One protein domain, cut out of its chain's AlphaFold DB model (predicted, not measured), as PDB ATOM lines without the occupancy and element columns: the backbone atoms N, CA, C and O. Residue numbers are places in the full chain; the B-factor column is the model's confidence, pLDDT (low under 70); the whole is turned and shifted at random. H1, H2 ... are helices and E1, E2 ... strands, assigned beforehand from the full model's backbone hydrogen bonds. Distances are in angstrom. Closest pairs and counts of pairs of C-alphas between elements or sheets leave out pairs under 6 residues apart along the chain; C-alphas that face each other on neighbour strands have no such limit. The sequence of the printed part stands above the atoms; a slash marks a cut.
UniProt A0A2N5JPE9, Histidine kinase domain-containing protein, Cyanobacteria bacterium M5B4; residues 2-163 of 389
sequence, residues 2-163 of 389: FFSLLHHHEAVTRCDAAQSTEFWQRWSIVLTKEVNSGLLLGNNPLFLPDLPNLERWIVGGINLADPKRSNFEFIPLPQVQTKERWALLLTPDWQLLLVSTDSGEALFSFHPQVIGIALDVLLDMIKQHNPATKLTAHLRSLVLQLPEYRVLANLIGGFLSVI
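This is residues 2 to 163 of the 389 residues of the protein "Histidine kinase domain-containing protein" of Cyanobacteria bacterium M5B4 (UniProt A0A2N5JPE9). A twisted sheet of seven strands makes the middle layer, with the long helix H3 crossing one face and H2 running along the strands on the other. H1 packs on the same face as H3, H4 folds back on H3, and H5 packs on H2, off the sheet. The printed part has 162 residues with five named helices and seven named strands, in the order H1 E1 H2 E2 E3 E4 E5 E6 E7 H3 H4 H5; the sheet is mixed, in the order E1 E7 E6 E5 E2 E3 E4. The class is mixed, helices and strands, and the whole is compact and rounded, with a radius of gyration of the C-alphas of 14.9 A and spans of 38 by 33 by 33 A.

Look for the sheet in E1, residues 13 to 16, E7, 105 to 109, E6, 95 to 101 and 20.6 A long, E5, 84 to 90 and 19.7 A, E2, 39 to 42, E3, 55 to 60, and E4, 73 to 76. Find C-alpha 112 at (-2.506, -36.489, -13.753); from there H3, residues 112 to 129, runs 25.6 A to C-alpha 129 at (0.066, -16.338, -29.266). H2, residues 20 to 34, is 21.9 A long. H1 is residues 2 to 6, H4 134 to 140, and H5, 149 to 161, ends at C-alpha 161, (-14.263, -53.710, -27.711).

Begin at E5, E6 and E7, a meander, each strand the antiparallel neighbour of the one before: N 87 and O 98 are 2.9 A apart, N 107 and O 99 2.8 A. Edge strand E1 is antiparallel to E7, with N 15 and O 106 at 2.8 A. E2 is antiparallel to E5, with N 41 and O 88 at 2.9 A. E2 and E3 are parallel, with N 40 and O 55 at 2.8 A, as are E3 and edge strand E4, with N 58 and O 73 at 2.8 A. Three layers follow, helices on both faces of the sheet: H3 at a height of 9.4 A runs across the strands, at 70 degrees to E6 on the local plane, its closest C-alphas there being Leu 97 and Ile 115, 6.5 A. On the opposite face H2, at 10.0 A, runs along E6 at 2 degrees on the local plane; the closest C-alphas are Ser 20 and Ser 100, 6.3 A. H1, on the same face as H3, lies over E6, with C-alphas of Phe 3 and Val 99 closest at 6.5 A. H5 touches H2 at a steep tilt of 43 degrees, opposite ways, closest at C-alphas Val 30 and Gly 158, 5.5 A. H3, with residues 119 to 126 alone, touches H4 in a helical hairpin, closest at C-alphas Leu 123 and Thr 136, 6.8 A; H4 only grazes the sheet. Every O i to N i+4 pair is within hydrogen-bond range in H1, H3, H4 and H5, and 9 of 11 in H2.

The C-alphas farthest apart, Ala 132 and Ile 163, are 41.8 A apart. The printed part has no cut; the links E2 to E3 and E3 to E4 are long, 12 residues each. Confidence is under 70 at residue 3 and residues 16 to 21, 61 to 71, 78 to 82, 131 to 133 and 161 to 163.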
ATOM      1  N   PHE A   2       3.755 -33.486 -28.234       73.12
ATOM      2  CA  PHE A   2       3.356 -34.342 -27.113       73.12
ATOM      3  C   PHE A   2       3.948 -35.741 -27.235       73.12
ATOM      4  O   PHE A   2       4.398 -36.298 -26.240       73.12
ATOM      5  N   PHE A   3       4.025 -36.281 -28.454       68.81
ATOM      6  CA  PHE A   3       4.497 -37.648 -28.660       68.81
ATOM      7  C   PHE A   3       5.956 -37.815 -28.213       68.81
ATOM      8  O   PHE A   3       6.241 -38.609 -27.327       68.81
ATOM      9  N   SER A   4       6.872 -36.994 -28.732       71.19
ATOM     10  CA  SER A   4       8.301 -37.039 -28.379       71.19
ATOM     11  C   SER A   4       8.598 -36.831 -26.886       71.19
ATOM     12  O   SER A   4       9.584 -37.360 -26.387       71.19
ATOM     13  N   LEU A   5       7.771 -36.051 -26.180       74.50
ATOM     14  CA  LEU A   5       7.934 -35.784 -24.746       74.50
ATOM     15  C   LEU A   5       7.401 -36.928 -23.876       74.50
ATOM     16  O   LEU A   5       7.951 -37.198 -22.814       74.50
ATOM     17  N   LEU A   6       6.329 -37.587 -24.316       78.69
ATOM     18  CA  LEU A   6       5.569 -38.533 -23.496       78.69
ATOM     19  C   LEU A   6       5.811 -39.999 -23.867       78.69
ATOM     20  O   LEU A   6       5.475 -40.882 -23.086       78.69
ATOM     21  N   HIS A   7       6.424 -40.274 -25.019       71.75
ATOM     22  CA  HIS A   7       6.632 -41.628 -25.543       71.75
ATOM     23  C   HIS A   7       7.401 -42.564 -24.587       71.75
ATOM     24  O   HIS A   7       7.194 -43.775 -24.615       71.75
ATOM     25  N   HIS A   8       8.265 -42.021 -23.721       72.25
ATOM     26  CA  HIS A   8       9.043 -42.790 -22.737       72.25
ATOM     27  C   HIS A   8       8.481 -42.738 -21.308       72.25
ATOM     28  O   HIS A   8       9.109 -43.255 -20.389       72.25
ATOM     29  N   HIS A   9       7.327 -42.103 -21.095       77.88
ATOM     30  CA  HIS A   9       6.755 -41.937 -19.764       77.88
ATOM     31  C   HIS A   9       5.960 -43.190 -19.353       77.88
ATOM     32  O   HIS A   9       5.040 -43.599 -20.056       77.88
ATOM     33  N   GLU A  10       6.267 -43.778 -18.193       73.00
ATOM     34  CA  GLU A  10       5.701 -45.069 -17.745       73.00
ATOM     35  C   GLU A  10       4.167 -45.062 -17.610       73.00
ATOM     36  O   GLU A  10       3.506 -46.072 -17.824       73.00
ATOM     37  N   ALA A  11       3.585 -43.903 -17.303       73.75
ATOM     38  CA  ALA A  11       2.137 -43.723 -17.174       73.75
ATOM     39  C   ALA A  11       1.384 -43.504 -18.510       73.75
ATOM     40  O   ALA A  11       0.247 -43.019 -18.510       73.75
ATOM     41  N   VAL A  12       2.007 -43.806 -19.654       81.50
ATOM     42  CA  VAL A  12       1.405 -43.693 -20.992       81.50
ATOM     43  C   VAL A  12       1.135 -45.080 -21.560       81.50
ATOM     44  O   VAL A  12       2.013 -45.939 -21.593       81.50
ATOM     45  N   THR A  13      -0.082 -45.302 -22.051       80.94
ATOM     46  CA  THR A  13      -0.431 -46.530 -22.769       80.94
ATOM     47  C   THR A  13      -0.155 -46.356 -24.257       80.94
ATOM     48  O   THR A  13      -0.613 -45.392 -24.874       80.94
ATOM     49  N   ARG A  14       0.602 -47.298 -24.828       79.25
ATOM     50  CA  ARG A  14       0.974 -47.321 -26.247       79.25
ATOM     51  C   ARG A  14       0.025 -48.207 -27.042       79.25
ATOM     52  O   ARG A  14      -0.408 -49.252 -26.562       79.25
ATOM     53  N   CYS A  15      -0.280 -47.792 -28.261       71.81
ATOM     54  CA  CYS A  15      -1.077 -48.548 -29.213       71.81
ATOM     55  C   CYS A  15      -0.357 -48.582 -30.561       71.81
ATOM     56  O   CYS A  15      -0.207 -47.547 -31.214       71.81
ATOM     57  N   ASP A  16       0.026 -49.785 -30.985       62.25
ATOM     58  CA  ASP A  16       0.524 -50.055 -32.333       62.25
ATOM     59  C   ASP A  16      -0.688 -50.234 -33.258       62.25
ATOM     60  O   ASP A  16      -1.132 -51.346 -33.545       62.25
ATOM     61  N   ALA A  17      -1.316 -49.126 -33.651       53.88
ATOM     62  CA  ALA A  17      -2.425 -49.164 -34.594       53.88
ATOM     63  C   ALA A  17      -1.865 -49.099 -36.021       53.88
ATOM     64  O   ALA A  17      -1.263 -48.106 -36.415       53.88
ATOM     65  N   ALA A  18      -2.121 -50.120 -36.844       50.72
ATOM     66  CA  ALA A  18      -1.715 -50.125 -38.254       50.72
ATOM     67  C   ALA A  18      -2.293 -48.935 -39.060       50.72
ATOM     68  O   ALA A  18      -1.830 -48.660 -40.166       50.72
ATOM     69  N   GLN A  19      -3.285 -48.211 -38.518       60.88
ATOM     70  CA  GLN A  19      -3.820 -46.967 -39.071       60.88
ATOM     71  C   GLN A  19      -4.250 -45.999 -37.948       60.88
ATOM     72  O   GLN A  19      -5.148 -46.307 -37.164       60.88
ATOM     73  N   SER A  20      -3.694 -44.777 -37.915       65.62
ATOM     74  CA  SER A  20      -4.055 -43.726 -36.934       65.62
ATOM     75  C   SER A  20      -5.561 -43.426 -36.878       65.62
ATOM     76  O   SER A  20      -6.080 -42.979 -35.862       65.62
ATOM     77  N   THR A  21      -6.273 -43.642 -37.986       68.94
ATOM     78  CA  THR A  21      -7.706 -43.349 -38.133       68.94
ATOM     79  C   THR A  21      -8.566 -44.237 -37.234       68.94
ATOM     80  O   THR A  21      -9.548 -43.765 -36.666       68.94
ATOM     81  N   GLU A  22      -8.169 -45.498 -37.051       75.31
ATOM     82  CA  GLU A  22      -8.903 -46.461 -36.229       75.31
ATOM     83  C   GLU A  22      -8.844 -46.078 -34.744       75.31
ATOM     84  O   GLU A  22      -9.851 -46.118 -34.043       75.31
ATOM     85  N   PHE A  23      -7.685 -45.603 -34.279       83.62
ATOM     86  CA  PHE A  23      -7.500 -45.100 -32.917       83.62
ATOM     87  C   PHE A  23      -8.500 -43.984 -32.565       83.62
ATOM     88  O   PHE A  23      -9.160 -44.042 -31.526       83.62
ATOM     89  N   TRP A  24      -8.658 -42.999 -33.454       82.50
ATOM     90  CA  TRP A  24      -9.595 -41.887 -33.264       82.50
ATOM     91  C   TRP A  24     -11.060 -42.327 -33.327       82.50
ATOM     92  O   TRP A  24     -11.870 -41.884 -32.513       82.50
ATOM     93  N   GLN A  25     -11.403 -43.237 -34.243       79.44
ATOM     94  CA  GLN A  25     -12.756 -43.796 -34.335       79.44
ATOM     95  C   GLN A  25     -13.149 -44.566 -33.068       79.44
ATOM     96  O   GLN A  25     -14.254 -44.376 -32.555       79.44
ATOM     97  N   ARG A  26     -12.234 -45.381 -32.525       81.62
ATOM     98  CA  ARG A  26     -12.449 -46.146 -31.286       81.62
ATOM     99  C   ARG A  26     -12.759 -45.226 -30.115       81.62
ATOM    100  O   ARG A  26     -13.802 -45.372 -29.480       81.62
ATOM    101  N   TRP A  27     -11.903 -44.233 -29.872       86.69
ATOM    102  CA  TRP A  27     -12.142 -43.261 -28.808       86.69
ATOM    103  C   TRP A  27     -13.416 -42.451 -29.036       86.69
ATOM    104  O   TRP A  27     -14.155 -42.224 -28.086       86.69
ATOM    105  N   SER A  28     -13.751 -42.091 -30.276       84.31
ATOM    106  CA  SER A  28     -15.010 -41.395 -30.555       84.31
ATOM    107  C   SER A  28     -16.240 -42.202 -30.120       84.31
ATOM    108  O   SER A  28     -17.148 -41.655 -29.494       84.31
ATOM    109  N   ILE A  29     -16.284 -43.505 -30.407       81.69
ATOM    110  CA  ILE A  29     -17.422 -44.367 -30.036       81.69
ATOM    111  C   ILE A  29     -17.534 -44.533 -28.517       81.69
ATOM    112  O   ILE A  29     -18.635 -44.549 -27.972       81.69
ATOM    113  N   VAL A  30     -16.405 -44.657 -27.826       86.88
ATOM    114  CA  VAL A  30     -16.386 -44.821 -26.367       86.88
ATOM    115  C   VAL A  30     -16.810 -43.532 -25.672       86.88
ATOM    116  O   VAL A  30     -17.695 -43.537 -24.820       86.88
ATOM    117  N   LEU A  31     -16.214 -42.409 -26.072       86.69
ATOM    118  CA  LEU A  31     -16.441 -41.127 -25.415       86.69
ATOM    119  C   LEU A  31     -17.866 -40.612 -25.643       86.69
ATOM    120  O   LEU A  31     -18.432 -40.015 -24.739       86.69
ATOM    121  N   THR A  32     -18.485 -40.900 -26.794       83.25
ATOM    122  CA  THR A  32     -19.897 -40.536 -27.050       83.25
ATOM    123  C   THR A  32     -20.893 -41.237 -26.127       83.25
ATOM    124  O   THR A  32     -22.004 -40.741 -25.961       83.25
ATOM    125  N   LYS A  33     -20.518 -42.368 -25.517       81.38
ATOM    126  CA  LYS A  33     -21.366 -43.098 -24.563       81.38
ATOM    127  C   LYS A  33     -21.122 -42.683 -23.115       81.38
ATOM    128  O   LYS A  33     -22.064 -42.640 -22.332       81.38
ATOM    129  N   GLU A  34     -19.868 -42.406 -22.768       80.25
ATOM    130  CA  GLU A  34     -19.440 -42.228 -21.374       80.25
ATOM    131  C   GLU A  34     -19.286 -40.751 -20.964       80.25
ATOM    132  O   GLU A  34     -19.207 -40.453 -19.773       80.25
ATOM    133  N   VAL A  35     -19.243 -39.812 -21.917       84.69
ATOM    134  CA  VAL A  35     -18.949 -38.394 -21.650       84.69
ATOM    135  C   VAL A  35     -20.120 -37.506 -22.044       84.69
ATOM    136  O   VAL A  35     -20.473 -37.391 -23.215       84.69
ATOM    137  N   ASN A  36     -20.682 -36.810 -21.054       81.62
ATOM    138  CA  ASN A  36     -21.856 -35.954 -21.244       81.62
ATOM    139  C   ASN A  36     -21.559 -34.454 -21.123       81.62
ATOM    140  O   ASN A  36     -22.332 -33.646 -21.632       81.62
ATOM    141  N   SER A  37     -20.467 -34.069 -20.460       86.38
ATOM    142  CA  SER A  37     -20.077 -32.672 -20.254       86.38
ATOM    143  C   SER A  37     -18.561 -32.533 -20.122       86.38
ATOM    144  O   SER A  37     -17.856 -33.492 -19.802       86.38
ATOM    145  N   GLY A  38     -18.057 -31.328 -20.385       88.50
ATOM    146  CA  GLY A  38     -16.635 -31.012 -20.313       88.50
ATOM    147  C   GLY A  38     -16.160 -30.165 -21.487       88.50
ATOM    148  O   GLY A  38     -16.951 -29.573 -22.225       88.50
ATOM    149  N   LEU A  39     -14.844 -30.140 -21.644       89.56
ATOM    150  CA  LEU A  39     -14.123 -29.371 -22.642       89.56
ATOM    151  C   LEU A  39     -13.247 -30.317 -23.473       89.56
ATOM    152  O   LEU A  39     -12.493 -31.120 -22.927       89.56
ATOM    153  N   LEU A  40     -13.329 -30.210 -24.796       89.81
ATOM    154  CA  LEU A  40     -12.506 -30.959 -25.738       89.81
ATOM    155  C   LEU A  40     -11.615 -29.999 -26.526       89.81
ATOM    156  O   LEU A  40     -12.096 -29.156 -27.283       89.81
ATOM    157  N   LEU A  41     -10.308 -30.169 -26.370       89.75
ATOM    158  CA  LEU A  41      -9.272 -29.447 -27.098       89.75
ATOM    159  C   LEU A  41      -8.613 -30.370 -28.118       89.75
ATOM    160  O   LEU A  41      -8.401 -31.545 -27.834       89.75
ATOM    161  N   GLY A  42      -8.212 -29.847 -29.270       88.44
ATOM    162  CA  GLY A  42      -7.376 -30.594 -30.210       88.44
ATOM    163  C   GLY A  42      -6.730 -29.711 -31.261       88.44
ATOM    164  O   GLY A  42      -7.081 -28.544 -31.401       88.44
ATOM    165  N   ASN A  43      -5.798 -30.265 -32.031       85.25
ATOM    166  CA  ASN A  43      -5.144 -29.525 -33.117       85.25
ATOM    167  C   ASN A  43      -5.725 -29.786 -34.508       85.25
ATOM    168  O   ASN A  43      -5.356 -29.088 -35.451       85.25
ATOM    169  N   ASN A  44      -6.609 -30.774 -34.663       80.81
ATOM    170  CA  ASN A  44      -7.209 -31.094 -35.953       80.81
ATOM    171  C   ASN A  44      -8.676 -31.531 -35.802       80.81
ATOM    172  O   ASN A  44      -8.931 -32.612 -35.267       80.81
ATOM    173  N   PRO A  45      -9.645 -30.753 -36.319       75.62
ATOM    174  CA  PRO A  45     -11.063 -31.061 -36.158       75.62
ATOM    175  C   PRO A  45     -11.497 -32.349 -36.869       75.62
ATOM    176  O   PRO A  45     -12.520 -32.915 -36.497       75.62
ATOM    177  N   LEU A  46     -10.757 -32.835 -37.874       74.62
ATOM    178  CA  LEU A  46     -11.140 -34.023 -38.650       74.62
ATOM    179  C   LEU A  46     -11.098 -35.321 -37.837       74.62
ATOM    180  O   LEU A  46     -11.837 -36.246 -38.160       74.62
ATOM    181  N   PHE A  47     -10.268 -35.373 -36.797       73.62
ATOM    182  CA  PHE A  47     -10.025 -36.578 -35.999       73.62
ATOM    183  C   PHE A  47     -10.648 -36.516 -34.603       73.62
ATOM    184  O   PHE A  47     -10.587 -37.493 -33.864       73.62
ATOM    185  N   LEU A  48     -11.252 -35.384 -34.236       78.81
ATOM    186  CA  LEU A  48     -11.888 -35.241 -32.935       78.81
ATOM    187  C   LEU A  48     -13.230 -35.984 -32.867       78.81
ATOM    188  O   LEU A  48     -13.989 -35.946 -33.840       78.81
ATOM    189  N   PRO A  49     -13.548 -36.600 -31.712       76.62
ATOM    190  CA  PRO A  49     -14.869 -37.150 -31.440       76.62
ATOM    191  C   PRO A  49     -15.984 -36.126 -31.658       76.62
ATOM    192  O   PRO A  49     -15.868 -34.978 -31.214       76.62
ATOM    193  N   ASP A  50     -17.098 -36.543 -32.266       77.62
ATOM    194  CA  ASP A  50     -18.284 -35.686 -32.343       77.62
ATOM    195  C   ASP A  50     -19.079 -35.747 -31.036       77.62
ATOM    196  O   ASP A  50     -19.950 -36.590 -30.833       77.62
ATOM    197  N   LEU A  51     -18.717 -34.853 -30.120       80.94
ATOM    198  CA  LEU A  51     -19.333 -34.699 -28.807       80.94
ATOM    199  C   LEU A  51     -20.081 -33.360 -28.756       80.94
ATOM    200  O   LEU A  51     -19.500 -32.350 -28.350       80.94
ATOM    201  N   PRO A  52     -21.352 -33.300 -29.196       73.94
ATOM    202  CA  PRO A  52     -22.077 -32.037 -29.338       73.94
ATOM    203  C   PRO A  52     -22.356 -31.334 -28.006       73.94
ATOM    204  O   PRO A  52     -22.534 -30.120 -27.998       73.94
ATOM    205  N   ASN A  53     -22.356 -32.082 -26.900       81.50
ATOM    206  CA  ASN A  53     -22.641 -31.577 -25.555       81.50
ATOM    207  C   ASN A  53     -21.427 -30.921 -24.874       81.50
ATOM    208  O   ASN A  53     -21.549 -30.427 -23.754       81.50
ATOM    209  N   LEU A  54     -20.251 -30.950 -25.510       85.50
ATOM    210  CA  LEU A  54     -19.015 -30.419 -24.945       85.50
ATOM    211  C   LEU A  54     -18.668 -29.057 -25.539       85.50
ATOM    212  O   LEU A  54     -18.941 -28.775 -26.709       85.50
ATOM    213  N   GLU A  55     -17.995 -28.236 -24.735       86.56
ATOM    214  CA  GLU A  55     -17.289 -27.065 -25.243       86.56
ATOM    215  C   GLU A  55     -16.094 -27.556 -26.071       86.56
ATOM    216  O   GLU A  55     -15.347 -28.432 -25.634       86.56
ATOM    217  N   ARG A  56     -15.928 -27.055 -27.296       87.19
ATOM    218  CA  ARG A  56     -14.972 -27.617 -28.256       87.19
ATOM    219  C   ARG A  56     -14.066 -26.541 -28.825       87.19
ATOM    220  O   ARG A  56     -14.540 -25.552 -29.374       87.19
ATOM    221  N   TRP A  57     -12.762 -26.773 -28.732       86.81
ATOM    222  CA  TRP A  57     -11.735 -25.806 -29.093       86.81
ATOM    223  C   TRP A  57     -10.674 -26.430 -29.994       86.81
ATOM    224  O   TRP A  57     -10.148 -27.508 -29.707       86.81
ATOM    225  N   ILE A  58     -10.316 -25.723 -31.063       85.25
ATOM    226  CA  ILE A  58      -9.192 -26.081 -31.923       85.25
ATOM    227  C   ILE A  58      -8.026 -25.135 -31.667       85.25
ATOM    228  O   ILE A  58      -8.164 -23.918 -31.760       85.25
ATOM    229  N   VAL A  59      -6.863 -25.711 -31.384       83.31
ATOM    230  CA  VAL A  59      -5.600 -25.004 -31.174       83.31
ATOM    231  C   VAL A  59      -4.647 -25.420 -32.294       83.31
ATOM    232  O   VAL A  59      -4.030 -26.484 -32.235       83.31
ATOM    233  N   GLY A  60      -4.563 -24.622 -33.360       77.81
ATOM    234  CA  GLY A  60      -3.856 -25.037 -34.574       77.81
ATOM    235  C   GLY A  60      -3.810 -23.989 -35.684       77.81
ATOM    236  O   GLY A  60      -4.159 -22.827 -35.492       77.81
ATOM    237  N   GLY A  61      -3.330 -24.398 -36.861       68.44
ATOM    238  CA  GLY A  61      -3.149 -23.501 -38.006       68.44
ATOM    239  C   GLY A  61      -4.470 -23.063 -38.650       68.44
ATOM    240  O   GLY A  61      -5.375 -23.872 -38.832       68.44
ATOM    241  N   ILE A  62      -4.542 -21.797 -39.074       58.44
ATOM    242  CA  ILE A  62      -5.748 -21.125 -39.609       58.44
ATOM    243  C   ILE A  62      -6.408 -21.885 -40.781       58.44
ATOM    244  O   ILE A  62      -7.627 -21.869 -40.917       58.44
ATOM    245  N   ASN A  63      -5.633 -22.620 -41.586       57.75
ATOM    246  CA  ASN A  63      -6.139 -23.386 -42.736       57.75
ATOM    247  C   ASN A  63      -7.007 -24.605 -42.358       57.75
ATOM    248  O   ASN A  63      -7.588 -25.225 -43.243       57.75
ATOM    249  N   LEU A  64      -7.075 -24.975 -41.074       56.28
ATOM    250  CA  LEU A  64      -7.918 -26.065 -40.566       56.28
ATOM    251  C   LEU A  64      -9.312 -25.588 -40.120       56.28
ATOM    252  O   LEU A  64     -10.136 -26.409 -39.720       56.28
ATOM    253  N   ALA A  65      -9.584 -24.281 -40.181       52.84
ATOM    254  CA  ALA A  65     -10.897 -23.718 -39.904       52.84
ATOM    255  C   ALA A  65     -11.834 -23.957 -41.104       52.84
ATOM    256  O   ALA A  65     -11.937 -23.124 -42.002       52.84
ATOM    257  N   ASP A  66     -12.502 -25.113 -41.145       51.47
ATOM    258  CA  ASP A  66     -13.577 -25.368 -42.109       51.47
ATOM    259  C   ASP A  66     -14.898 -24.759 -41.587       51.47
ATOM    260  O   ASP A  66     -15.416 -25.217 -40.562       51.47
ATOM    261  N   PRO A  67     -15.486 -23.755 -42.268       46.59
ATOM    262  CA  PRO A  67     -16.726 -23.109 -41.837       46.59
ATOM    263  C   PRO A  67     -17.955 -24.040 -41.828       46.59
ATOM    264  O   PRO A  67     -19.005 -23.644 -41.325       46.59
ATOM    265  N   LYS A  68     -17.860 -25.273 -42.355       47.88
ATOM    266  CA  LYS A  68     -18.969 -26.247 -42.374       47.88
ATOM    267  C   LYS A  68     -19.140 -27.076 -41.089       47.88
ATOM    268  O   LYS A  68     -20.150 -27.765 -40.968       47.88
ATOM    269  N   ARG A  69     -18.216 -27.014 -40.118       52.50
ATOM    270  CA  ARG A  69     -18.379 -27.608 -38.769       52.50
ATOM    271  C   ARG A  69     -18.543 -26.490 -37.730       52.50
ATOM    272  O   ARG A  69     -17.603 -26.120 -37.040       52.50
ATOM    273  N   SER A  70     -19.753 -25.945 -37.641       50.84
ATOM    274  CA  SER A  70     -20.128 -24.674 -36.991       50.84
ATOM    275  C   SER A  70     -19.977 -24.560 -35.459       50.84
ATOM    276  O   SER A  70     -20.459 -23.582 -34.897       50.84
ATOM    277  N   ASN A  71     -19.343 -25.512 -34.760       65.94
ATOM    278  CA  ASN A  71     -19.418 -25.603 -33.289       65.94
ATOM    279  C   ASN A  71     -18.048 -25.674 -32.569       65.94
ATOM    280  O   ASN A  71     -17.995 -26.158 -31.438       65.94
ATOM    281  N   PHE A  72     -16.950 -25.239 -33.201       74.12
ATOM    282  CA  PHE A  72     -15.623 -25.149 -32.566       74.12
ATOM    283  C   PHE A  72     -15.174 -23.691 -32.406       74.12
ATOM    284  O   PHE A  72     -15.220 -22.923 -33.367       74.12
ATOM    285  N   GLU A  73     -14.664 -23.332 -31.227       81.38
ATOM    286  CA  GLU A  73     -13.902 -22.094 -31.028       81.38
ATOM    287  C   GLU A  73     -12.441 -22.298 -31.465       81.38
ATOM    288  O   GLU A  73     -11.878 -23.382 -31.300       81.38
ATOM    289  N   PHE A  74     -11.812 -21.285 -32.070       78.62
ATOM    290  CA  PHE A  74     -10.500 -21.437 -32.713       78.62
ATOM    291  C   PHE A  74      -9.441 -20.530 -32.085       78.62
ATOM    292  O   PHE A  74      -9.620 -19.314 -31.996       78.62
ATOM    293  N   ILE A  75      -8.303 -21.113 -31.709       79.56
ATOM    294  CA  ILE A  75      -7.100 -20.396 -31.285       79.56
ATOM    295  C   ILE A  75      -6.045 -20.570 -32.382       79.56
ATOM    296  O   ILE A  75      -5.482 -21.661 -32.525       79.56
ATOM    297  N   PRO A  76      -5.778 -19.516 -33.172       73.88
ATOM    298  CA  PRO A  76      -4.821 -19.597 -34.259       73.88
ATOM    299  C   PRO A  76      -3.400 -19.694 -33.704       73.88
ATOM    300  O   PRO A  76      -2.956 -18.842 -32.935       73.88
ATOM    301  N   LEU A  77      -2.674 -20.720 -34.137       72.50
ATOM    302  CA  LEU A  77      -1.228 -20.827 -33.969       72.50
ATOM    303  C   LEU A  77      -0.529 -20.588 -35.321       72.50
ATOM    304  O   LEU A  77      -1.082 -20.954 -36.368       72.50
ATOM    305  N   PRO A  78       0.679 -19.991 -35.336       64.25
ATOM    306  CA  PRO A  78       1.487 -19.895 -36.548       64.25
ATOM    307  C   PRO A  78       1.727 -21.295 -37.119       64.25
ATOM    308  O   PRO A  78       1.751 -22.264 -36.365       64.25
ATOM    309  N   GLN A  79       1.848 -21.411 -38.447       55.25
ATOM    310  CA  GLN A  79       1.892 -22.689 -39.169       55.25
ATOM    311  C   GLN A  79       3.026 -23.607 -38.684       55.25
ATOM    312  O   GLN A  79       4.105 -23.660 -39.268       55.25
ATOM    313  N   VAL A  80       2.761 -24.388 -37.644       54.50
ATOM    314  CA  VAL A  80       3.565 -25.549 -37.293       54.50
ATOM    315  C   VAL A  80       2.901 -26.726 -37.991       54.50
ATOM    316  O   VAL A  80       1.823 -27.168 -37.597       54.50
ATOM    317  N   GLN A  81       3.521 -27.221 -39.062       54.25
ATOM    318  CA  GLN A  81       3.174 -28.521 -39.636       54.25
ATOM    319  C   GLN A  81       3.575 -29.606 -38.631       54.25
ATOM    320  O   GLN A  81       4.636 -30.220 -38.731       54.25
ATOM    321  N   THR A  82       2.759 -29.814 -37.599       60.44
ATOM    322  CA  THR A  82       2.963 -30.923 -36.675       60.44
ATOM    323  C   THR A  82       2.483 -32.199 -37.354       60.44
ATOM    324  O   THR A  82       1.288 -32.348 -37.597       60.44
ATOM    325  N   LYS A  83       3.388 -33.156 -37.589       70.31
ATOM    326  CA  LYS A  83       3.068 -34.546 -37.998       70.31
ATOM    327  C   LYS A  83       2.378 -35.371 -36.892       70.31
ATOM    328  O   LYS A  83       2.315 -36.597 -36.945       70.31
ATOM    329  N   GLU A  84       1.924 -34.688 -35.846       82.75
ATOM    330  CA  GLU A  84       1.274 -35.235 -34.664       82.75
ATOM    331  C   GLU A  84      -0.144 -34.677 -34.581       82.75
ATOM    332  O   GLU A  84      -0.373 -33.483 -34.793       82.75
ATOM    333  N   ARG A  85      -1.090 -35.538 -34.225       86.81
ATOM    334  CA  ARG A  85      -2.488 -35.193 -33.962       86.81
ATOM    335  C   ARG A  85      -2.771 -35.491 -32.505       86.81
ATOM    336  O   ARG A  85      -2.379 -36.553 -32.024       86.81
ATOM    337  N   TRP A  86      -3.441 -34.584 -31.816       90.56
ATOM    338  CA  TRP A  86      -3.735 -34.748 -30.402       90.56
ATOM    339  C   TRP A  86      -5.102 -34.186 -30.032       90.56
ATOM    340  O   TRP A  86      -5.638 -33.294 -30.695       90.56
ATOM    341  N   ALA A  87      -5.635 -34.725 -28.943       90.69
ATOM    342  CA  ALA A  87      -6.851 -34.274 -28.308       90.69
ATOM    343  C   ALA A  87      -6.700 -34.377 -26.798       90.69
ATOM    344  O   ALA A  87      -6.162 -35.357 -26.285       90.69
ATOM    345  N   LEU A  88      -7.191 -33.367 -26.101       92.00
ATOM    346  CA  LEU A  88      -7.236 -33.320 -24.656       92.00
ATOM    347  C   LEU A  88      -8.692 -33.151 -24.238       92.00
ATOM    348  O   LEU A  88      -9.316 -32.127 -24.519       92.00
ATOM    349  N   LEU A  89      -9.225 -34.180 -23.595       92.19
ATOM    350  CA  LEU A  89     -10.558 -34.184 -23.025       92.19
ATOM    351  C   LEU A  89     -10.470 -33.864 -21.534       92.19
ATOM    352  O   LEU A  89      -9.734 -34.510 -20.787       92.19
ATOM    353  N   LEU A  90     -11.250 -32.876 -21.118       91.12
ATOM    354  CA  LEU A  90     -11.256 -32.318 -19.778       91.12
ATOM    355  C   LEU A  90     -12.675 -32.393 -19.223       91.12
ATOM    356  O   LEU A  90     -13.527 -31.569 -19.552       91.12
ATOM    357  N   THR A  91     -12.935 -33.399 -18.396       90.38
ATOM    358  CA  THR A  91     -14.187 -33.501 -17.638       90.38
ATOM    359  C   THR A  91     -13.970 -32.967 -16.215       90.38
ATOM    360  O   THR A  91     -12.815 -32.806 -15.800       90.38
ATOM    361  N   PRO A  92     -15.044 -32.678 -15.455       84.50
ATOM    362  CA  PRO A  92     -14.922 -32.252 -14.058       84.50
ATOM    363  C   PRO A  92     -14.201 -33.274 -13.172       84.50
ATOM    364  O   PRO A  92     -13.485 -32.880 -12.256       84.50
ATOM    365  N   ASP A  93     -14.365 -34.564 -13.475       86.00
ATOM    366  CA  ASP A  93     -13.930 -35.663 -12.608       86.00
ATOM    367  C   ASP A  93     -12.617 -36.313 -13.073       86.00
ATOM    368  O   ASP A  93     -11.906 -36.923 -12.278       86.00
ATOM    369  N   TRP A  94     -12.285 -36.217 -14.364       91.62
ATOM    370  CA  TRP A  94     -11.092 -36.844 -14.943       91.62
ATOM    371  C   TRP A  94     -10.685 -36.242 -16.289       91.62
ATOM    372  O   TRP A  94     -11.449 -35.540 -16.959       91.62
ATOM    373  N   GLN A  95      -9.457 -36.536 -16.713       93.25
ATOM    374  CA  GLN A  95      -8.892 -36.034 -17.962       93.25
ATOM    375  C   GLN A  95      -8.288 -37.157 -18.801       93.25
ATOM    376  O   GLN A  95      -7.824 -38.163 -18.271       93.25
ATOM    377  N   LEU A  96      -8.291 -36.973 -20.120       93.88
ATOM    378  CA  LEU A  96      -7.745 -37.925 -21.081       93.88
ATOM    379  C   LEU A  96      -6.972 -37.190 -22.167       93.88
ATOM    380  O   LEU A  96      -7.508 -36.317 -22.848       93.88
ATOM    381  N   LEU A  97      -5.721 -37.594 -22.356       93.12
ATOM    382  CA  LEU A  97      -4.890 -37.172 -23.471       93.12
ATOM    383  C   LEU A  97      -4.840 -38.283 -24.514       93.12
ATOM    384  O   LEU A  97      -4.531 -39.424 -24.181       93.12
ATOM    385  N   LEU A  98      -5.083 -37.920 -25.769       91.81
ATOM    386  CA  LEU A  98      -4.948 -38.765 -26.949       91.81
ATOM    387  C   LEU A  98      -3.909 -38.145 -27.879       91.81
ATOM    388  O   LEU A  98      -3.991 -36.956 -28.188       91.81
ATOM    389  N   VAL A  99      -2.947 -38.935 -28.350       90.00
ATOM    390  CA  VAL A  99      -1.910 -38.493 -29.291       90.00
ATOM    391  C   VAL A  99      -1.707 -39.569 -30.348       90.00
ATOM    392  O   VAL A  99      -1.689 -40.751 -30.038       90.00
ATOM    393  N   SER A 100      -1.522 -39.169 -31.600       87.50
ATOM    394  CA  SER A 100      -1.148 -40.071 -32.691       87.50
ATOM    395  C   SER A 100      -0.171 -39.398 -33.643       87.50
ATOM    396  O   SER A 100      -0.199 -38.174 -33.805       87.50
ATOM    397  N   THR A 101       0.675 -40.189 -34.286       84.56
ATOM    398  CA  THR A 101       1.611 -39.749 -35.321       84.56
ATOM    399  C   THR A 101       1.162 -40.235 -36.697       84.56
ATOM    400  O   THR A 101       0.411 -41.204 -36.833       84.56
ATOM    401  N   ASP A 102       1.675 -39.597 -37.748       76.31
ATOM    402  CA  ASP A 102       1.486 -40.086 -39.120       76.31
ATOM    403  C   ASP A 102       2.158 -41.456 -39.368       76.31
ATOM    404  O   ASP A 102       1.809 -42.133 -40.332       76.31
ATOM    405  N   SER A 103       3.090 -41.890 -38.503       72.50
ATOM    406  CA  SER A 103       3.720 -43.221 -38.565       72.50
ATOM    407  C   SER A 103       2.818 -44.359 -38.069       72.50
ATOM    408  O   SER A 103       3.209 -45.516 -38.178       72.50
ATOM    409  N   GLY A 104       1.620 -44.050 -37.555       71.94
ATOM    410  CA  GLY A 104       0.665 -45.038 -37.038       71.94
ATOM    411  C   GLY A 104       0.785 -45.299 -35.534       71.94
ATOM    412  O   GLY A 104      -0.052 -45.987 -34.960       71.94
ATOM    413  N   GLU A 105       1.763 -44.701 -34.859       80.81
ATOM    414  CA  GLU A 105       1.888 -44.843 -33.412       80.81
ATOM    415  C   GLU A 105       0.859 -43.957 -32.705       80.81
ATOM    416  O   GLU A 105       0.692 -42.776 -33.028       80.81
ATOM    417  N   ALA A 106       0.169 -44.522 -31.716       86.19
ATOM    418  CA  ALA A 106      -0.791 -43.792 -30.906       86.19
ATOM    419  C   ALA A 106      -0.551 -44.017 -29.413       86.19
ATOM    420  O   ALA A 106      -0.105 -45.077 -28.977       86.19
ATOM    421  N   LEU A 107      -0.844 -42.987 -28.627       88.62
ATOM    422  CA  LEU A 107      -0.653 -42.937 -27.187       88.62
ATOM    423  C   LEU A 107      -1.917 -42.384 -26.537       88.62
ATOM    424  O   LEU A 107      -2.533 -41.450 -27.057       88.62
ATOM    425  N   PHE A 108      -2.252 -42.896 -25.361       91.50
ATOM    426  CA  PHE A 108      -3.214 -42.236 -24.490       91.50
ATOM    427  C   PHE A 108      -2.828 -42.338 -23.016       91.50
ATOM    428  O   PHE A 108      -2.076 -43.226 -22.609       91.50
ATOM    429  N   SER A 109      -3.334 -41.414 -22.201       91.50
ATOM    430  CA  SER A 109      -3.165 -41.465 -20.747       91.50
ATOM    431  C   SER A 109      -4.281 -40.721 -20.022       91.50
ATOM    432  O   SER A 109      -4.751 -39.686 -20.492       91.50
ATOM    433  N   PHE A 110      -4.639 -41.243 -18.849       91.62
ATOM    434  CA  PHE A 110      -5.513 -40.603 -17.860       91.62
ATOM    435  C   PHE A 110      -4.728 -40.048 -16.660       91.62
ATOM    436  O   PHE A 110      -5.310 -39.531 -15.711       91.62
ATOM    437  N   HIS A 111      -3.404 -40.222 -16.644       91.00
ATOM    438  CA  HIS A 111      -2.605 -39.990 -15.450       91.00
ATOM    439  C   HIS A 111      -2.339 -38.488 -15.230       91.00
ATOM    440  O   HIS A 111      -1.766 -37.851 -16.119       91.00
ATOM    441  N   PRO A 112      -2.635 -37.919 -14.042       89.00
ATOM    442  CA  PRO A 112      -2.506 -36.489 -13.753       89.00
ATOM    443  C   PRO A 112      -1.149 -35.883 -14.112       89.00
ATOM    444  O   PRO A 112      -1.094 -34.785 -14.647       89.00
ATOM    445  N   GLN A 113      -0.048 -36.606 -13.885       88.06
ATOM    446  CA  GLN A 113       1.293 -36.115 -14.241       88.06
ATOM    447  C   GLN A 113       1.471 -35.938 -15.757       88.06
ATOM    448  O   GLN A 113       2.014 -34.931 -16.197       88.06
ATOM    449  N   VAL A 114       0.974 -36.886 -16.558       88.69
ATOM    450  CA  VAL A 114       1.067 -36.830 -18.025       88.69
ATOM    451  C   VAL A 114       0.196 -35.698 -18.562       88.69
ATOM    452  O   VAL A 114       0.633 -34.927 -19.416       88.69
ATOM    453  N   ILE A 115      -1.021 -35.570 -18.024       91.56
ATOM    454  CA  ILE A 115      -1.935 -34.486 -18.383       91.56
ATOM    455  C   ILE A 115      -1.346 -33.126 -17.997       91.56
ATOM    456  O   ILE A 115      -1.420 -32.198 -18.794       91.56
ATOM    457  N   GLY A 116      -0.720 -33.013 -16.821       88.88
ATOM    458  CA  GLY A 116      -0.065 -31.791 -16.356       88.88
ATOM    459  C   GLY A 116       1.043 -31.327 -17.301       88.88
ATOM    460  O   GLY A 116       1.013 -30.187 -17.753       88.88
ATOM    461  N   ILE A 117       1.942 -32.236 -17.702       88.94
ATOM    462  CA  ILE A 117       2.998 -31.939 -18.688       88.94
ATOM    463  C   ILE A 117       2.389 -31.437 -20.004       88.94
ATOM    464  O   ILE A 117       2.859 -30.457 -20.583       88.94
ATOM    465  N   ALA A 118       1.330 -32.095 -20.488       88.81
ATOM    466  CA  ALA A 118       0.668 -31.684 -21.719       88.81
ATOM    467  C   ALA A 118      -0.012 -30.308 -21.585       88.81
ATOM    468  O   ALA A 118       0.039 -29.490 -22.507       88.81
ATOM    469  N   LEU A 119      -0.622 -30.039 -20.431       89.12
ATOM    470  CA  LEU A 119      -1.305 -28.789 -20.136       89.12
ATOM    471  C   LEU A 119      -0.328 -27.615 -20.034       89.12
ATOM    472  O   LEU A 119      -0.629 -26.554 -20.572       89.12
ATOM    473  N   ASP A 120       0.838 -27.804 -19.417       88.31
ATOM    474  CA  ASP A 120       1.876 -26.774 -19.310       88.31
ATOM    475  C   ASP A 120       2.383 -26.350 -20.692       88.31
ATOM    476  O   ASP A 120       2.390 -25.162 -21.023       88.31
ATOM    477  N   VAL A 121       2.700 -27.329 -21.548       87.06
ATOM    478  CA  VAL A 121       3.105 -27.084 -22.941       87.06
ATOM    479  C   VAL A 121       2.007 -26.336 -23.703       87.06
ATOM    480  O   VAL A 121       2.285 -25.370 -24.414       87.06
ATOM    481  N   LEU A 122       0.747 -26.746 -23.544       85.62
ATOM    482  CA  LEU A 122      -0.393 -26.108 -24.202       85.62
ATOM    483  C   LEU A 122      -0.625 -24.679 -23.693       85.62
ATOM    484  O   LEU A 122      -0.850 -23.768 -24.491       85.62
ATOM    485  N   LEU A 123      -0.538 -24.454 -22.383       86.50
ATOM    486  CA  LEU A 123      -0.693 -23.139 -21.770       86.50
ATOM    487  C   LEU A 123       0.407 -22.180 -22.214       86.50
ATOM    488  O   LEU A 123       0.110 -21.017 -22.483       86.50
ATOM    489  N   ASP A 124       1.653 -22.635 -22.307       84.12
ATOM    490  CA  ASP A 124       2.758 -21.800 -22.771       84.12
ATOM    491  C   ASP A 124       2.619 -21.447 -24.252       84.12
ATOM    492  O   ASP A 124       2.797 -20.284 -24.622       84.12
ATOM    493  N   MET A 125       2.175 -22.393 -25.084       79.25
ATOM    494  CA  MET A 125       1.848 -22.109 -26.481       79.25
ATOM    495  C   MET A 125       0.727 -21.077 -26.628       79.25
ATOM    496  O   MET A 125       0.858 -20.142 -27.421       79.25
ATOM    497  N   ILE A 126      -0.365 -21.221 -25.869       79.56
ATOM    498  CA  ILE A 126      -1.491 -20.281 -25.930       79.56
ATOM    499  C   ILE A 126      -1.064 -18.909 -25.405       79.56
ATOM    500  O   ILE A 126      -1.362 -17.909 -26.046       79.56
ATOM    501  N   LYS A 127      -0.323 -18.831 -24.291       79.31
ATOM    502  CA  LYS A 127       0.172 -17.553 -23.742       79.31
ATOM    503  C   LYS A 127       1.005 -16.768 -24.757       79.31
ATOM    504  O   LYS A 127       0.867 -15.552 -24.828       79.31
ATOM    505  N   GLN A 128       1.851 -17.448 -25.530       73.94
ATOM    506  CA  GLN A 128       2.724 -16.808 -26.519       73.94
ATOM    507  C   GLN A 128       1.956 -16.180 -27.691       73.94
ATOM    508  O   GLN A 128       2.424 -15.197 -28.258       73.94
ATOM    509  N   HIS A 129       0.785 -16.718 -28.043       70.38
ATOM    510  CA  HIS A 129       0.066 -16.338 -29.266       70.38
ATOM    511  C   HIS A 129      -1.288 -15.666 -29.006       70.38
ATOM    512  O   HIS A 129      -1.777 -14.924 -29.855       70.38
ATOM    513  N   ASN A 130      -1.899 -15.903 -27.843       70.00
ATOM    514  CA  ASN A 130      -3.176 -15.322 -27.440       70.00
ATOM    515  C   ASN A 130      -3.341 -15.310 -25.895       70.00
ATOM    516  O   ASN A 130      -4.029 -16.164 -25.326       70.00
ATOM    517  N   PRO A 131      -2.703 -14.354 -25.189       57.88
ATOM    518  CA  PRO A 131      -2.539 -14.381 -23.731       57.88
ATOM    519  C   PRO A 131      -3.814 -14.151 -22.898       57.88
ATOM    520  O   PRO A 131      -3.753 -14.279 -21.676       57.88
ATOM    521  N   ALA A 132      -4.957 -13.823 -23.512       55.59
ATOM    522  CA  ALA A 132      -6.163 -13.377 -22.807       55.59
ATOM    523  C   ALA A 132      -7.434 -14.130 -23.245       55.59
ATOM    524  O   ALA A 132      -8.377 -13.538 -23.765       55.59
ATOM    525  N   THR A 133      -7.480 -15.445 -23.015       66.25
ATOM    526  CA  THR A 133      -8.667 -16.268 -23.308       66.25
ATOM    527  C   THR A 133      -9.284 -16.844 -22.032       66.25
ATOM    528  O   THR A 133      -8.572 -17.336 -21.156       66.25
ATOM    529  N   LYS A 134     -10.624 -16.832 -21.941       73.69
ATOM    530  CA  LYS A 134     -11.422 -17.514 -20.895       73.69
ATOM    531  C   LYS A 134     -10.966 -18.967 -20.687       73.69
ATOM    532  O   LYS A 134     -10.900 -19.443 -19.556       73.69
ATOM    533  N   LEU A 135     -10.550 -19.614 -21.776       79.44
ATOM    534  CA  LEU A 135      -9.939 -20.935 -21.789       79.44
ATOM    535  C   LEU A 135      -8.704 -21.034 -20.877       79.44
ATOM    536  O   LEU A 135      -8.635 -21.938 -20.058       79.44
ATOM    537  N   THR A 136      -7.745 -20.103 -20.949       80.75
ATOM    538  CA  THR A 136      -6.528 -20.171 -20.109       80.75
ATOM    539  C   THR A 136      -6.829 -20.105 -18.613       80.75
ATOM    540  O   THR A 136      -6.174 -20.795 -17.834       80.75
ATOM    541  N   ALA A 137      -7.824 -19.313 -18.205       81.25
ATOM    542  CA  ALA A 137      -8.270 -19.270 -16.815       81.25
ATOM    543  C   ALA A 137      -8.920 -20.600 -16.402       81.25
ATOM    544  O   ALA A 137      -8.591 -21.132 -15.344       81.25
ATOM    545  N   HIS A 138      -9.769 -21.166 -17.266       83.88
ATOM    546  CA  HIS A 138     -10.413 -22.458 -17.029       83.88
ATOM    547  C   HIS A 138      -9.388 -23.594 -16.889       83.88
ATOM    548  O   HIS A 138      -9.409 -24.329 -15.904       83.88
ATOM    549  N   LEU A 139      -8.423 -23.665 -17.809       85.06
ATOM    550  CA  LEU A 139      -7.346 -24.654 -17.793       85.06
ATOM    551  C   LEU A 139      -6.476 -24.565 -16.533       85.06
ATOM    552  O   LEU A 139      -6.108 -25.594 -15.979       85.06
ATOM    553  N   ARG A 140      -6.184 -23.358 -16.032       84.38
ATOM    554  CA  ARG A 140      -5.419 -23.177 -14.783       84.38
ATOM    555  C   ARG A 140      -6.197 -23.555 -13.525       84.38
ATOM    556  O   ARG A 140      -5.580 -23.882 -12.518       84.38
ATOM    557  N   SER A 141      -7.525 -23.462 -13.560       84.88
ATOM    558  CA  SER A 141      -8.390 -23.804 -12.423       84.88
ATOM    559  C   SER A 141      -8.693 -25.301 -12.304       84.88
ATOM    560  O   SER A 141      -9.392 -25.715 -11.382       84.88
ATOM    561  N   LEU A 142      -8.206 -26.107 -13.249       85.88
ATOM    562  CA  LEU A 142      -8.576 -27.504 -13.380       85.88
ATOM    563  C   LEU A 142      -7.842 -28.382 -12.358       85.88
ATOM    564  O   LEU A 142      -6.623 -28.303 -12.208       85.88
ATOM    565  N   VAL A 143      -8.589 -29.245 -11.670       87.00
ATOM    566  CA  VAL A 143      -8.033 -30.216 -10.722       87.00
ATOM    567  C   VAL A 143      -7.824 -31.538 -11.453       87.00
ATOM    568  O   VAL A 143      -8.777 -32.147 -11.935       87.00
ATOM    569  N   LEU A 144      -6.567 -31.973 -11.550       89.50
ATOM    570  CA  LEU A 144      -6.206 -33.198 -12.261       89.50
ATOM    571  C   LEU A 144      -6.442 -34.424 -11.383       89.50
ATOM    572  O   LEU A 144      -5.850 -34.538 -10.307       89.50
ATOM    573  N   GLN A 145      -7.283 -35.344 -11.847       87.50
ATOM    574  CA  GLN A 145      -7.656 -36.548 -11.106       87.50
ATOM    575  C   GLN A 145      -7.756 -37.760 -12.035       87.50
ATOM    576  O   GLN A 145      -8.054 -37.643 -13.225       87.50
ATOM    577  N   LEU A 146      -7.469 -38.939 -11.475       83.81
ATOM    578  CA  LEU A 146      -7.703 -40.210 -12.158       83.81
ATOM    579  C   LEU A 146      -9.207 -40.514 -12.166       83.81
ATOM    580  O   LEU A 146      -9.861 -40.281 -11.148       83.81
ATOM    581  N   PRO A 147      -9.744 -41.101 -13.250       85.69
ATOM    582  CA  PRO A 147     -11.115 -41.581 -13.248       85.69
ATOM    583  C   PRO A 147     -11.311 -42.642 -12.163       85.69
ATOM    584  O   PRO A 147     -10.418 -43.457 -11.906       85.69
ATOM    585  N   GLU A 148     -12.509 -42.691 -11.577       86.38
ATOM    586  CA  GLU A 148     -12.896 -43.816 -10.731       86.38
ATOM    587  C   GLU A 148     -12.719 -45.139 -11.485       86.38
ATOM    588  O   GLU A 148     -12.978 -45.227 -12.689       86.38
ATOM    589  N   TYR A 149     -12.352 -46.199 -10.760       81.25
ATOM    590  CA  TYR A 149     -12.066 -47.511 -11.348       81.25
ATOM    591  C   TYR A 149     -13.172 -48.007 -12.292       81.25
ATOM    592  O   TYR A 149     -12.879 -48.549 -13.353       81.25
ATOM    593  N   ARG A 150     -14.447 -47.784 -11.944       83.94
ATOM    594  CA  ARG A 150     -15.589 -48.181 -12.782       83.94
ATOM    595  C   ARG A 150     -15.603 -47.451 -14.127       83.94
ATOM    596  O   ARG A 150     -15.813 -48.086 -15.155       83.94
ATOM    597  N   VAL A 151     -15.366 -46.141 -14.121       83.00
ATOM    598  CA  VAL A 151     -15.318 -45.328 -15.344       83.00
ATOM    599  C   VAL A 151     -14.105 -45.723 -16.181       83.00
ATOM    600  O   VAL A 151     -14.232 -45.964 -17.377       83.00
ATOM    601  N   LEU A 152     -12.947 -45.891 -15.544       85.62
ATOM    602  CA  LEU A 152     -11.725 -46.331 -16.209       85.62
ATOM    603  C   LEU A 152     -11.891 -47.712 -16.870       85.62
ATOM    604  O   LEU A 152     -11.507 -47.888 -18.024       85.62
ATOM    605  N   ALA A 153     -12.516 -48.671 -16.181       79.94
ATOM    606  CA  ALA A 153     -12.798 -50.000 -16.724       79.94
ATOM    607  C   ALA A 153     -13.761 -49.951 -17.923       79.94
ATOM    608  O   ALA A 153     -13.522 -50.639 -18.914       79.94
ATOM    609  N   ASN A 154     -14.803 -49.113 -17.873       83.38
ATOM    610  CA  ASN A 154     -15.731 -48.925 -18.993       83.38
ATOM    611  C   ASN A 154     -15.052 -48.277 -20.202       83.38
ATOM    612  O   ASN A 154     -15.238 -48.736 -21.328       83.38
ATOM    613  N   LEU A 155     -14.235 -47.243 -19.983       86.44
ATOM    614  CA  LEU A 155     -13.511 -46.550 -21.049       86.44
ATOM    615  C   LEU A 155     -12.506 -47.482 -21.739       86.44
ATOM    616  O   LEU A 155     -12.482 -47.562 -22.967       86.44
ATOM    617  N   ILE A 156     -11.711 -48.227 -20.964       83.75
ATOM    618  CA  ILE A 156     -10.727 -49.173 -21.509       83.75
ATOM    619  C   ILE A 156     -11.429 -50.366 -22.168       83.75
ATOM    620  O   ILE A 156     -11.094 -50.721 -23.295       83.75
ATOM    621  N   GLY A 157     -12.428 -50.961 -21.511       79.69
ATOM    622  CA  GLY A 157     -13.207 -52.069 -22.067       79.69
ATOM    623  C   GLY A 157     -13.927 -51.675 -23.358       79.69
ATOM    624  O   GLY A 157     -13.868 -52.404 -24.344       79.69
ATOM    625  N   GLY A 158     -14.515 -50.478 -23.390       80.75
ATOM    626  CA  GLY A 158     -15.080 -49.865 -24.584       80.75
ATOM    627  C   GLY A 158     -14.040 -49.727 -25.695       80.75
ATOM    628  O   GLY A 158     -14.265 -50.214 -26.801       80.75
ATOM    629  N   PHE A 159     -12.882 -49.134 -25.404       80.44
ATOM    630  CA  PHE A 159     -11.819 -48.908 -26.388       80.44
ATOM    631  C   PHE A 159     -11.289 -50.220 -26.984       80.44
ATOM    632  O   PHE A 159     -11.079 -50.309 -28.196       80.44
ATOM    633  N   LEU A 160     -11.140 -51.252 -26.150       73.25
ATOM    634  CA  LEU A 160     -10.738 -52.597 -26.565       73.25
ATOM    635  C   LEU A 160     -11.860 -53.356 -27.291       73.25
ATOM    636  O   LEU A 160     -11.574 -54.210 -28.117       73.25
ATOM    637  N   SER A 161     -13.134 -53.053 -27.032       65.25
ATOM    638  CA  SER A 161     -14.263 -53.710 -27.711       65.25
ATOM    639  C   SER A 161     -14.526 -53.196 -29.131       65.25
ATOM    640  O   SER A 161     -15.184 -53.880 -29.908       65.25
ATOM    641  N   VAL A 162     -14.005 -52.015 -29.491       60.12
ATOM    642  CA  VAL A 162     -14.156 -51.395 -30.828       60.12
ATOM    643  C   VAL A 162     -13.043 -51.838 -31.796       60.12
ATOM    644  O   VAL A 162     -12.811 -51.229 -32.838       60.12
ATOM    645  N   ILE A 163     -12.345 -52.934 -31.491       52.22
ATOM    646  CA  ILE A 163     -11.537 -53.632 -32.492       52.22
ATOM    647  C   ILE A 163     -12.508 -54.025 -33.622       52.22
ATOM    648  O   ILE A 163     -13.574 -54.583 -33.346       52.22
TER     649      ILE A 163